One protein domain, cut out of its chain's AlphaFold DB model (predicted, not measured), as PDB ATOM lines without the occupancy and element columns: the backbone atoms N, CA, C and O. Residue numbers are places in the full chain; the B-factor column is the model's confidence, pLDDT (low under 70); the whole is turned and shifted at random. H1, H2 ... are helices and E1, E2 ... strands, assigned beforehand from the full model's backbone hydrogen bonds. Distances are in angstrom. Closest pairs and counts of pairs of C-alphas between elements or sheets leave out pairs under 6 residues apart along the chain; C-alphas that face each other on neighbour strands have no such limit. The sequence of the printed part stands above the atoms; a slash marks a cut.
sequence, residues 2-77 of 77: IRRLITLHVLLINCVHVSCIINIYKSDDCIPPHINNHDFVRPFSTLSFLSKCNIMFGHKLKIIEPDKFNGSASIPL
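Overview. This is residues 2 to 77 of the 77 residues of the protein "Alkylated DNA repair protein alkB 5" of Dendrobium catenatum (UniProt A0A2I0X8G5). With little regular structure, a long winding stretch, residues 8 to 53, joins short helix H1 at one end to two small antiparallel sheets, E1-E4 and E2-E3. Of 76 printed residues, 21 are in named elements, ordered H1, E1, E2, E3, E4; the class is mixed. It is loose, radius of gyration of the C-alphas 14.6 A, spanning 41 by 28 by 19 A.

Arrangement. Start at E1, residues 54 to 57, antiparallel to E4, residues 73 to 76, at 156 degrees; N 55 and O 75 are within hydrogen-bond range, 2.8 A. E2, residues 62 to 65, and E3, residues 68 to 70, form a hairpin, antiparallel at 151 degrees; N 70 and O 62 are within range, 2.8 A. H1, residues 2 to 7, with every O i to N i+4 pair within range, is apart from E2, E3 and E4.

Along the chain. Find C-alpha 2 at (38.793, 40.173, 30.948); H1 runs 8.7 A. E1 spans 9.7 A, E2 9.2 A, E3 7.1 A, and E4 10.2 A to C-alpha 76 at (49.884, 39.749, 13.172).

Size, cuts and confidence. The farthest C-alphas, Asn 14 and Glu 65, are 41.8 A apart. The printed part has no cut; H1 to E1 is a long link. Residues 15 to 18 have pLDDT under 70.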
ATOM      1  N   ILE A   2      38.834  38.714  30.698       84.88
ATOM      2  CA  ILE A   2      38.793  40.173  30.948       84.88
ATOM      3  C   ILE A   2      39.475  40.559  32.268       84.88
ATOM      4  O   ILE A   2      40.347  41.417  32.267       84.88
ATOM      5  N   ARG A   3      39.187  39.849  33.372       87.25
ATOM      6  CA  ARG A   3      39.886  40.058  34.656       87.25
ATOM      7  C   ARG A   3      41.410  39.998  34.523       87.25
ATOM      8  O   ARG A   3      42.088  40.846  35.074       87.25
ATOM      9  N   ARG A   4      41.942  39.048  33.744       89.94
ATOM     10  CA  ARG A   4      43.388  38.921  33.501       89.94
ATOM     11  C   ARG A   4      43.934  40.120  32.723       89.94
ATOM     12  O   ARG A   4      45.009  40.591  33.054       89.94
ATOM     13  N   LEU A   5      43.195  40.633  31.736       87.69
ATOM     14  CA  LEU A   5      43.579  41.844  30.995       87.69
ATOM     15  C   LEU A   5      43.564  43.098  31.881       87.69
ATOM     16  O   LEU A   5      44.440  43.943  31.731       87.69
ATOM     17  N   ILE A   6      42.626  43.187  32.829       86.94
ATOM     18  CA  ILE A   6      42.597  44.259  33.836       86.94
ATOM     19  C   ILE A   6      43.797  44.136  34.781       86.94
ATOM     20  O   ILE A   6      44.514  45.106  34.993       86.94
ATOM     21  N   THR A   7      44.070  42.938  35.310       90.94
ATOM     22  CA  THR A   7      45.224  42.696  36.194       90.94
ATOM     23  C   THR A   7      46.558  42.986  35.503       90.94
ATOM     24  O   THR A   7      47.485  43.488  36.133       90.94
ATOM     25  N   LEU A   8      46.659  42.711  34.202       90.19
ATOM     26  CA  LEU A   8      47.831  43.034  33.385       90.19
ATOM     27  C   LEU A   8      47.855  44.495  32.902       90.19
ATOM     28  O   LEU A   8      48.741  44.848  32.134       90.19
ATOM     29  N   HIS A   9      46.908  45.332  33.338       86.94
ATOM     30  CA  HIS A   9      46.799  46.751  32.979       86.94
ATOM     31  C   HIS A   9      46.669  47.017  31.465       86.94
ATOM     32  O   HIS A   9      46.957  48.114  30.997       86.94
ATOM     33  N   VAL A  10      46.192  46.027  30.697       85.00
ATOM     34  CA  VAL A  10      45.846  46.175  29.270       85.00
ATOM     35  C   VAL A  10      44.492  46.875  29.120       85.00
ATOM     36  O   VAL A  10      44.314  47.710  28.239       85.00
ATOM     37  N   LEU A  11      43.539  46.544  29.997       83.31
ATOM     38  CA  LEU A  11      42.240  47.212  30.107       83.31
ATOM     39  C   LEU A  11      42.176  47.981  31.425       83.31
ATOM     40  O   LEU A  11      42.518  47.437  32.475       83.31
ATOM     41  N   LEU A  12      41.694  49.224  31.396       80.25
ATOM     42  CA  LEU A  12      41.456  49.977  32.626       80.25
ATOM     43  C   LEU A  12      40.214  49.434  33.336       80.25
ATOM     44  O   LEU A  12      39.204  49.132  32.704       80.25
ATOM     45  N   ILE A  13      40.263  49.369  34.666       75.12
ATOM     46  CA  ILE A  13      39.150  48.869  35.486       75.12
ATOM     47  C   ILE A  13      37.883  49.735  35.369       75.12
ATOM     48  O   ILE A  13      36.778  49.234  35.555       75.12
ATOM     49  N   ASN A  14      38.054  51.005  34.987       70.81
ATOM     50  CA  ASN A  14      36.982  51.975  34.763       70.81
ATOM     51  C   ASN A  14      36.577  52.092  33.285       70.81
ATOM     52  O   ASN A  14      35.721  52.913  32.955       70.81
ATOM     53  N   CYS A  15      37.195  51.327  32.375       65.31
ATOM     54  CA  CYS A  15      36.758  51.326  30.986       65.31
ATOM     55  C   CYS A  15      35.361  50.702  30.918       65.31
ATOM     56  O   CYS A  15      35.174  49.519  31.199       65.31
ATOM     57  N   VAL A  16      34.394  51.538  30.540       54.62
ATOM     58  CA  VAL A  16      32.969  51.256  30.329       54.62
ATOM     59  C   VAL A  16      32.794  50.284  29.151       54.62
ATOM     60  O   VAL A  16      32.281  50.630  28.091       54.62
ATOM     61  N   HIS A  17      33.279  49.054  29.282       59.81
ATOM     62  CA  HIS A  17      33.112  48.006  28.281       59.81
ATOM     63  C   HIS A  17      31.923  47.134  28.674       59.81
ATOM     64  O   HIS A  17      32.073  46.105  29.327       59.81
ATOM     65  N   VAL A  18      30.724  47.550  28.264       68.25
ATOM     66  CA  VAL A  18      29.511  46.716  28.383       68.25
ATOM     67  C   VAL A  18      29.410  45.709  27.229       68.25
ATOM     68  O   VAL A  18      28.564  44.822  27.245       68.25
ATOM     69  N   SER A  19      30.274  45.825  26.215       83.81
ATOM     70  CA  SER A  19      30.213  45.010  25.003       83.81
ATOM     71  C   SER A  19      31.453  44.133  24.843       83.81
ATOM     72  O   SER A  19      32.585  44.601  24.962       83.81
ATOM     73  N   CYS A  20      31.217  42.853  24.564       88.00
ATOM     74  CA  CYS A  20      32.217  41.861  24.193       88.00
ATOM     75  C   CYS A  20      31.712  41.155  22.932       88.00
ATOM     76  O   CYS A  20      30.625  40.578  22.951       88.00
ATOM     77  N   ILE A  21      32.484  41.218  21.847       91.44
ATOM     78  CA  ILE A  21      32.116  40.639  20.551       91.44
ATOM     79  C   ILE A  21      33.028  39.446  20.288       91.44
ATOM     80  O   ILE A  21      34.250  39.561  20.377       91.44
ATOM     81  N   ILE A  22      32.428  38.302  19.964       95.31
ATOM     82  CA  ILE A  22      33.148  37.092  19.570       95.31
ATOM     83  C   ILE A  22      32.937  36.906  18.073       95.31
ATOM     84  O   ILE A  22      31.822  36.635  17.636       95.31
ATOM     85  N   ASN A  23      34.016  37.035  17.305       95.06
ATOM     86  CA  ASN A  23      34.015  36.734  15.879       95.06
ATOM     87  C   ASN A  23      34.581  35.325  15.668       95.06
ATOM     88  O   ASN A  23      35.656  35.011  16.182       95.06
ATOM     89  N   ILE A  24      33.857  34.484  14.930       96.44
ATOM     90  CA  ILE A  24      34.260  33.112  14.598       96.44
ATOM     91  C   ILE A  24      34.448  33.045  13.088       96.44
ATOM     92  O   ILE A  24      33.528  33.382  12.350       96.44
ATOM     93  N   TYR A  25      35.622  32.589  12.657       94.88
ATOM     94  CA  TYR A  25      36.006  32.503  11.250       94.88
ATOM     95  C   TYR A  25      36.345  31.067  10.872       94.88
ATOM     96  O   TYR A  25      36.918  30.317  11.670       94.88
ATOM     97  N   LYS A  26      36.020  30.704   9.637       94.94
ATOM     98  CA  LYS A  26      36.556  29.542   8.931       94.94
ATOM     99  C   LYS A  26      37.748  29.967   8.070       94.94
ATOM    100  O   LYS A  26      38.095  31.144   8.002       94.94
ATOM    101  N   SER A  27      38.397  28.987   7.438       91.12
ATOM    102  CA  SER A  27      39.388  29.278   6.398       91.12
ATOM    103  C   SER A  27      38.761  30.175   5.338       91.12
ATOM    104  O   SER A  27      37.608  29.956   4.972       91.12
ATOM    105  N   ASP A  28      39.534  31.156   4.883       88.62
ATOM    106  CA  ASP A  28      39.183  32.085   3.805       88.62
ATOM    107  C   ASP A  28      38.078  33.106   4.141       88.62
ATOM    108  O   ASP A  28      37.841  34.018   3.356       88.62
ATOM    109  N   ASP A  29      37.472  33.051   5.336       92.75
ATOM    110  CA  ASP A  29      36.590  34.123   5.803       92.75
ATOM    111  C   ASP A  29      37.386  35.421   6.030       92.75
ATOM    112  O   ASP A  29      38.481  35.424   6.605       92.75
ATOM    113  N   CYS A  30      36.788  36.558   5.670       92.56
ATOM    114  CA  CYS A  30      37.340  37.875   5.959       92.56
ATOM    115  C   CYS A  30      36.280  38.852   6.487       92.56
ATOM    116  O   CYS A  30      35.075  38.649   6.332       92.56
ATOM    117  N   ILE A  31      36.736  39.954   7.093       92.81
ATOM    118  CA  ILE A  31      35.898  41.143   7.271       92.81
ATOM    119  C   ILE A  31      36.321  42.191   6.234       92.81
ATOM    120  O   ILE A  31      37.500  42.559   6.207       92.81
ATOM    121  N   PRO A  32      35.388  42.736   5.431       91.00
ATOM    122  CA  PRO A  32      35.684  43.844   4.533       91.00
ATOM    123  C   PRO A  32      36.257  45.076   5.264       91.00
ATOM    124  O   PRO A  32      35.913  45.330   6.423       91.00
ATOM    125  N   PRO A  33      37.087  45.893   4.593       92.62
ATOM    126  CA  PRO A  33      37.618  47.133   5.149       92.62
ATOM    127  C   PRO A  33      36.528  48.042   5.723       92.62
ATOM    128  O   PRO A  33      35.607  48.442   5.015       92.62
ATOM    129  N   HIS A  34      36.648  48.402   7.000       93.56
ATOM    130  CA  HIS A  34      35.708  49.295   7.674       93.56
ATOM    131  C   HIS A  34      36.389  50.073   8.803       93.56
ATOM    132  O   HIS A  34      37.498  49.756   9.238       93.56
ATOM    133  N   ILE A  35      35.697  51.104   9.287       93.88
ATOM    134  CA  ILE A  35      36.027  51.806  10.527       93.88
ATOM    135  C   ILE A  35      34.968  51.403  11.553       93.88
ATOM    136  O   ILE A  35      33.776  51.469  11.263       93.88
ATOM    137  N   ASN A  36      35.392  50.987  12.750       92.94
ATOM    138  CA  ASN A  36      34.461  50.696  13.843       92.94
ATOM    139  C   ASN A  36      33.587  51.921  14.154       92.94
ATOM    140  O   ASN A  36      34.116  53.034  14.236       92.94
ATOM    141  N   ASN A  37      32.288  51.692  14.382       93.06
ATOM    142  CA  ASN A  37      31.313  52.741  14.696       93.06
ATOM    143  C   ASN A  37      31.794  53.628  15.871       93.06
ATOM    144  O   ASN A  37      32.397  53.143  16.832       93.06
ATOM    145  N   HIS A  38      31.531  54.929  15.765       91.62
ATOM    146  CA  HIS A  38      31.856  55.953  16.752       91.62
ATOM    147  C   HIS A  38      31.079  55.833  18.071       91.62
ATOM    148  O   HIS A  38      31.543  56.380  19.068       91.62
ATOM    149  N   ASP A  39      29.977  55.078  18.109       90.50
ATOM    150  CA  ASP A  39      29.238  54.788  19.351       90.50
ATOM    151  C   ASP A  39      30.076  53.992  20.370       90.50
ATOM    152  O   ASP A  39      29.795  53.989  21.570       90.50
ATOM    153  N   PHE A  40      31.131  53.314  19.908       87.12
ATOM    154  CA  PHE A  40      32.044  52.578  20.770       87.12
ATOM    155  C   PHE A  40      33.197  53.456  21.256       87.12
ATOM    156  O   PHE A  40      34.002  53.977  20.476       87.12
ATOM    157  N   VAL A  41      33.334  53.536  22.578       85.94
ATOM    158  CA  VAL A  41      34.438  54.233  23.243       85.94
ATOM    159  C   VAL A  41      35.768  53.546  22.918       85.94
ATOM    160  O   VAL A  41      35.882  52.321  22.947       85.94
ATOM    161  N   ARG A  42      36.790  54.347  22.607       86.88
ATOM    162  CA  ARG A  42      38.160  53.868  22.368       86.88
ATOM    163  C   ARG A  42      38.952  53.793  23.688       86.88
ATOM    164  O   ARG A  42      38.671  54.581  24.589       86.88
ATOM    165  N   PRO A  43      39.970  52.915  23.800       86.62
ATOM    166  CA  PRO A  43      40.526  52.043  22.761       86.62
ATOM    167  C   PRO A  43      39.700  50.775  22.510       86.62
ATOM    168  O   PRO A  43      38.920  50.338  23.350       86.62
ATOM    169  N   PHE A  44      39.919  50.158  21.348       87.25
ATOM    170  CA  PHE A  44      39.476  48.791  21.082       87.25
ATOM    171  C   PHE A  44      40.583  47.821  21.489       87.25
ATOM    172  O   PHE A  44      41.744  48.039  21.149       87.25
ATOM    173  N   SER A  45      40.215  46.754  22.193       87.88
ATOM    174  CA  SER A  45      41.121  45.653  22.528       87.88
ATOM    175  C   SER A  45      40.637  44.374  21.861       87.88
ATOM    176  O   SER A  45      39.485  43.983  22.037       87.88
ATOM    177  N   THR A  46      41.525  43.716  21.122       90.69
ATOM    178  CA  THR A  46      41.247  42.460  20.418       90.69
ATOM    179  C   THR A  46      42.161  41.372  20.960       90.69
ATOM    180  O   THR A  46      43.328  41.625  21.246       90.69
ATOM    181  N   LEU A  47      41.625  40.162  21.109       90.81
ATOM    182  CA  LEU A  47      42.403  38.980  21.455       90.81
ATOM    183  C   LEU A  47      42.067  37.859  20.477       90.81
ATOM    184  O   LEU A  47      40.892  37.543  20.291       90.81
ATOM    185  N   SER A  48      43.102  37.258  19.901       92.94
ATOM    186  CA  SER A  48      42.972  36.152  18.957       92.94
ATOM    187  C   SER A  48      43.237  34.802  19.599       92.94
ATOM    188  O   SER A  48      43.984  34.674  20.571       92.94
ATOM    189  N   PHE A  49      42.599  33.786  19.029       93.56
ATOM    190  CA  PHE A  49      42.674  32.397  19.456       93.56
ATOM    191  C   PHE A  49      42.810  31.489  18.234       93.56
ATOM    192  O   PHE A  49      42.506  31.897  17.119       93.56
ATOM    193  N   LEU A  50      43.180  30.228  18.483       95.44
ATOM    194  CA  LEU A  50      43.245  29.113  17.524       95.44
ATOM    195  C   LEU A  50      44.331  29.225  16.443       95.44
ATOM    196  O   LEU A  50      45.080  28.269  16.255       95.44
ATOM    197  N   SER A  51      44.453  30.359  15.760       93.12
ATOM    198  CA  SER A  51      45.409  30.554  14.669       93.12
ATOM    199  C   SER A  51      45.933  31.989  14.620       93.12
ATOM    200  O   SER A  51      45.346  32.913  15.182       93.12
ATOM    201  N   LYS A  52      47.076  32.168  13.951       91.38
ATOM    202  CA  LYS A  52      47.612  33.492  13.626       91.38
ATOM    203  C   LYS A  52      46.941  34.002  12.359       91.38
ATOM    204  O   LYS A  52      46.795  33.255  11.395       91.38
ATOM    205  N   CYS A  53      46.592  35.278  12.354       91.62
ATOM    206  CA  CYS A  53      46.081  35.987  11.188       91.62
ATOM    207  C   CYS A  53      46.478  37.458  11.314       91.62
ATOM    208  O   CYS A  53      46.638  37.949  12.427       91.62
ATOM    209  N   ASN A  54      46.648  38.169  10.204       92.94
ATOM    210  CA  ASN A  54      47.036  39.572  10.258       92.94
ATOM    211  C   ASN A  54      45.811  40.489  10.174       92.94
ATOM    212  O   ASN A  54      44.922  40.263   9.357       92.94
ATOM    213  N   ILE A  55      45.809  41.588  10.933       94.31
ATOM    214  CA  ILE A  55      44.954  42.744  10.638       94.31
ATOM    215  C   ILE A  55      45.714  43.673   9.708       94.31
ATOM    216  O   ILE A  55      46.868  44.028   9.958       94.31
ATOM    217  N   MET A  56      45.042  44.110   8.651       95.00
ATOM    218  CA  MET A  56      45.575  45.112   7.747       95.00
ATOM    219  C   MET A  56      44.984  46.491   8.015       95.00
ATOM    220  O   MET A  56      43.784  46.650   8.219       95.00
ATOM    221  N   PHE A  57      45.849  47.496   7.949       95.38
ATOM    222  CA  PHE A  57      45.530  48.898   8.154       95.38
ATOM    223  C   PHE A  57      45.976  49.725   6.948       95.38
ATOM    224  O   PHE A  57      46.983  49.439   6.296       95.38
ATOM    225  N   GLY A  58      45.245  50.797   6.670       94.75
ATOM    226  CA  GLY A  58      45.639  51.782   5.675       94.75
ATOM    227  C   GLY A  58      44.656  52.935   5.593       94.75
ATOM    228  O   GLY A  58      43.458  52.743   5.768       94.75
ATOM    229  N   HIS A  59      45.157  54.135   5.283       93.38
ATOM    230  CA  HIS A  59      44.300  55.295   4.996       93.38
ATOM    231  C   HIS A  59      43.436  55.069   3.740       93.38
ATOM    232  O   HIS A  59      42.365  55.649   3.596       93.38
ATOM    233  N   LYS A  60      43.923  54.221   2.825       90.75
ATOM    234  CA  LYS A  60      43.211  53.684   1.666       90.75
ATOM    235  C   LYS A  60      43.446  52.181   1.639       90.75
ATOM    236  O   LYS A  60      44.571  51.747   1.400       90.75
ATOM    237  N   LEU A  61      42.389  51.412   1.883       92.75
ATOM    238  CA  LEU A  61      42.378  49.965   1.700       92.75
ATOM    239  C   LEU A  61      41.732  49.659   0.348       92.75
ATOM    240  O   LEU A  61      40.629  50.125   0.070       92.75
ATOM    241  N   LYS A  62      42.439  48.923  -0.512       91.25
ATOM    242  CA  LYS A  62      41.920  48.499  -1.820       91.25
ATOM    243  C   LYS A  62      41.564  47.024  -1.776       91.25
ATOM    244  O   LYS A  62      42.338  46.235  -1.246       91.25
ATOM    245  N   ILE A  63      40.435  46.662  -2.368       91.12
ATOM    246  CA  ILE A  63      40.081  45.268  -2.638       91.12
ATOM    247  C   ILE A  63      40.779  44.888  -3.946       91.12
ATOM    248  O   ILE A  63      40.593  45.577  -4.949       91.12
ATOM    249  N   ILE A  64      41.632  43.864  -3.917       93.12
ATOM    250  CA  ILE A  64      42.307  43.352  -5.118       93.12
ATOM    251  C   ILE A  64      41.481  42.206  -5.708       93.12
ATOM    252  O   ILE A  64      41.174  42.207  -6.894       93.12
ATOM    253  N   GLU A  65      41.098  41.259  -4.857       89.19
ATOM    254  CA  GLU A  65      40.313  40.065  -5.177       89.19
ATOM    255  C   GLU A  65      39.401  39.759  -3.975       89.19
ATOM    256  O   GLU A  65      39.580  40.381  -2.917       89.19
ATOM    257  N   PRO A  66      38.440  38.822  -4.088       86.62
ATOM    258  CA  PRO A  66      37.751  38.292  -2.915       86.62
ATOM    259  C   PRO A  66      38.762  37.913  -1.828       86.62
ATOM    260  O   PRO A  66      39.778  37.279  -2.113       86.62
ATOM    261  N   ASP A  67      38.524  38.415  -0.617       83.88
ATOM    262  CA  ASP A  67      39.331  38.156   0.583       83.88
ATOM    263  C   ASP A  67      40.800  38.633   0.515       83.88
ATOM    264  O   ASP A  67      41.572  38.440   1.457       83.88
ATOM    265  N   LYS A  68      41.193  39.343  -0.556       88.88
ATOM    266  CA  LYS A  68      42.522  39.948  -0.711       88.88
ATOM    267  C   LYS A  68      42.438  41.457  -0.784       88.88
ATOM    268  O   LYS A  68      41.891  42.053  -1.715       88.88
ATOM    269  N   PHE A  69      43.101  42.087   0.170       91.81
ATOM    270  CA  PHE A  69      43.125  43.531   0.306       91.81
ATOM    271  C   PHE A  69      44.563  44.056   0.201       91.81
ATOM    272  O   PHE A  69      45.529  43.310   0.354       91.81
ATOM    273  N   ASN A  70      44.713  45.354  -0.045       93.38
ATOM    274  CA  ASN A  70      45.997  46.048  -0.019       93.38
ATOM    275  C   ASN A  70      45.924  47.249   0.923       93.38
ATOM    276  O   ASN A  70      44.988  48.048   0.825       93.38
ATOM    277  N   GLY A  71      46.917  47.383   1.801       94.00
ATOM    278  CA  GLY A  71      47.009  48.413   2.830       94.00
ATOM    279  C   GLY A  71      48.453  48.806   3.119       94.00
ATOM    280  O   GLY A  71      49.393  48.225   2.587       94.00
ATOM    281  N   SER A  72      48.638  49.826   3.955       95.00
ATOM    282  CA  SER A  72      49.969  50.356   4.271       95.00
ATOM    283  C   SER A  72      50.689  49.591   5.380       95.00
ATOM    284  O   SER A  72      51.904  49.705   5.495       95.00
ATOM    285  N   ALA A  73      49.960  48.855   6.222       94.69
ATOM    286  CA  ALA A  73      50.536  48.077   7.313       94.69
ATOM    287  C   ALA A  73      49.737  46.796   7.555       94.69
ATOM    288  O   ALA A  73      48.515  46.791   7.442       94.69
ATOM    289  N   SER A  74      50.426  45.725   7.936       94.25
ATOM    290  CA  SER A  74      49.830  44.446   8.316       94.25
ATOM    291  C   SER A  74      50.455  44.011   9.635       94.25
ATOM    292  O   SER A  74      51.680  43.967   9.745       94.25
ATOM    293  N   ILE A  75      49.628  43.758  10.647       92.56
ATOM    294  CA  ILE A  75      50.070  43.408  11.998       92.56
ATOM    295  C   ILE A  75      49.517  42.020  12.330       92.56
ATOM    296  O   ILE A  75      48.304  41.834  12.219       92.56
ATOM    297  N   PRO A  76      50.361  41.051  12.728       88.00
ATOM    298  CA  PRO A  76      49.884  39.749  13.172       88.00
ATOM    299  C   PRO A  76      49.108  39.875  14.485       88.00
ATOM    300  O   PRO A  76      49.521  40.606  15.388       88.00
ATOM    301  N   LEU A  77      48.000  39.143  14.578       83.69
ATOM    302  CA  LEU A  77      47.263  38.903  15.814       83.69
ATOM    303  C   LEU A  77      47.803  37.702  16.597       83.69
ATOM    304  O   LEU A  77      48.311  36.744  15.966       83.69
TER     305      LEU A  77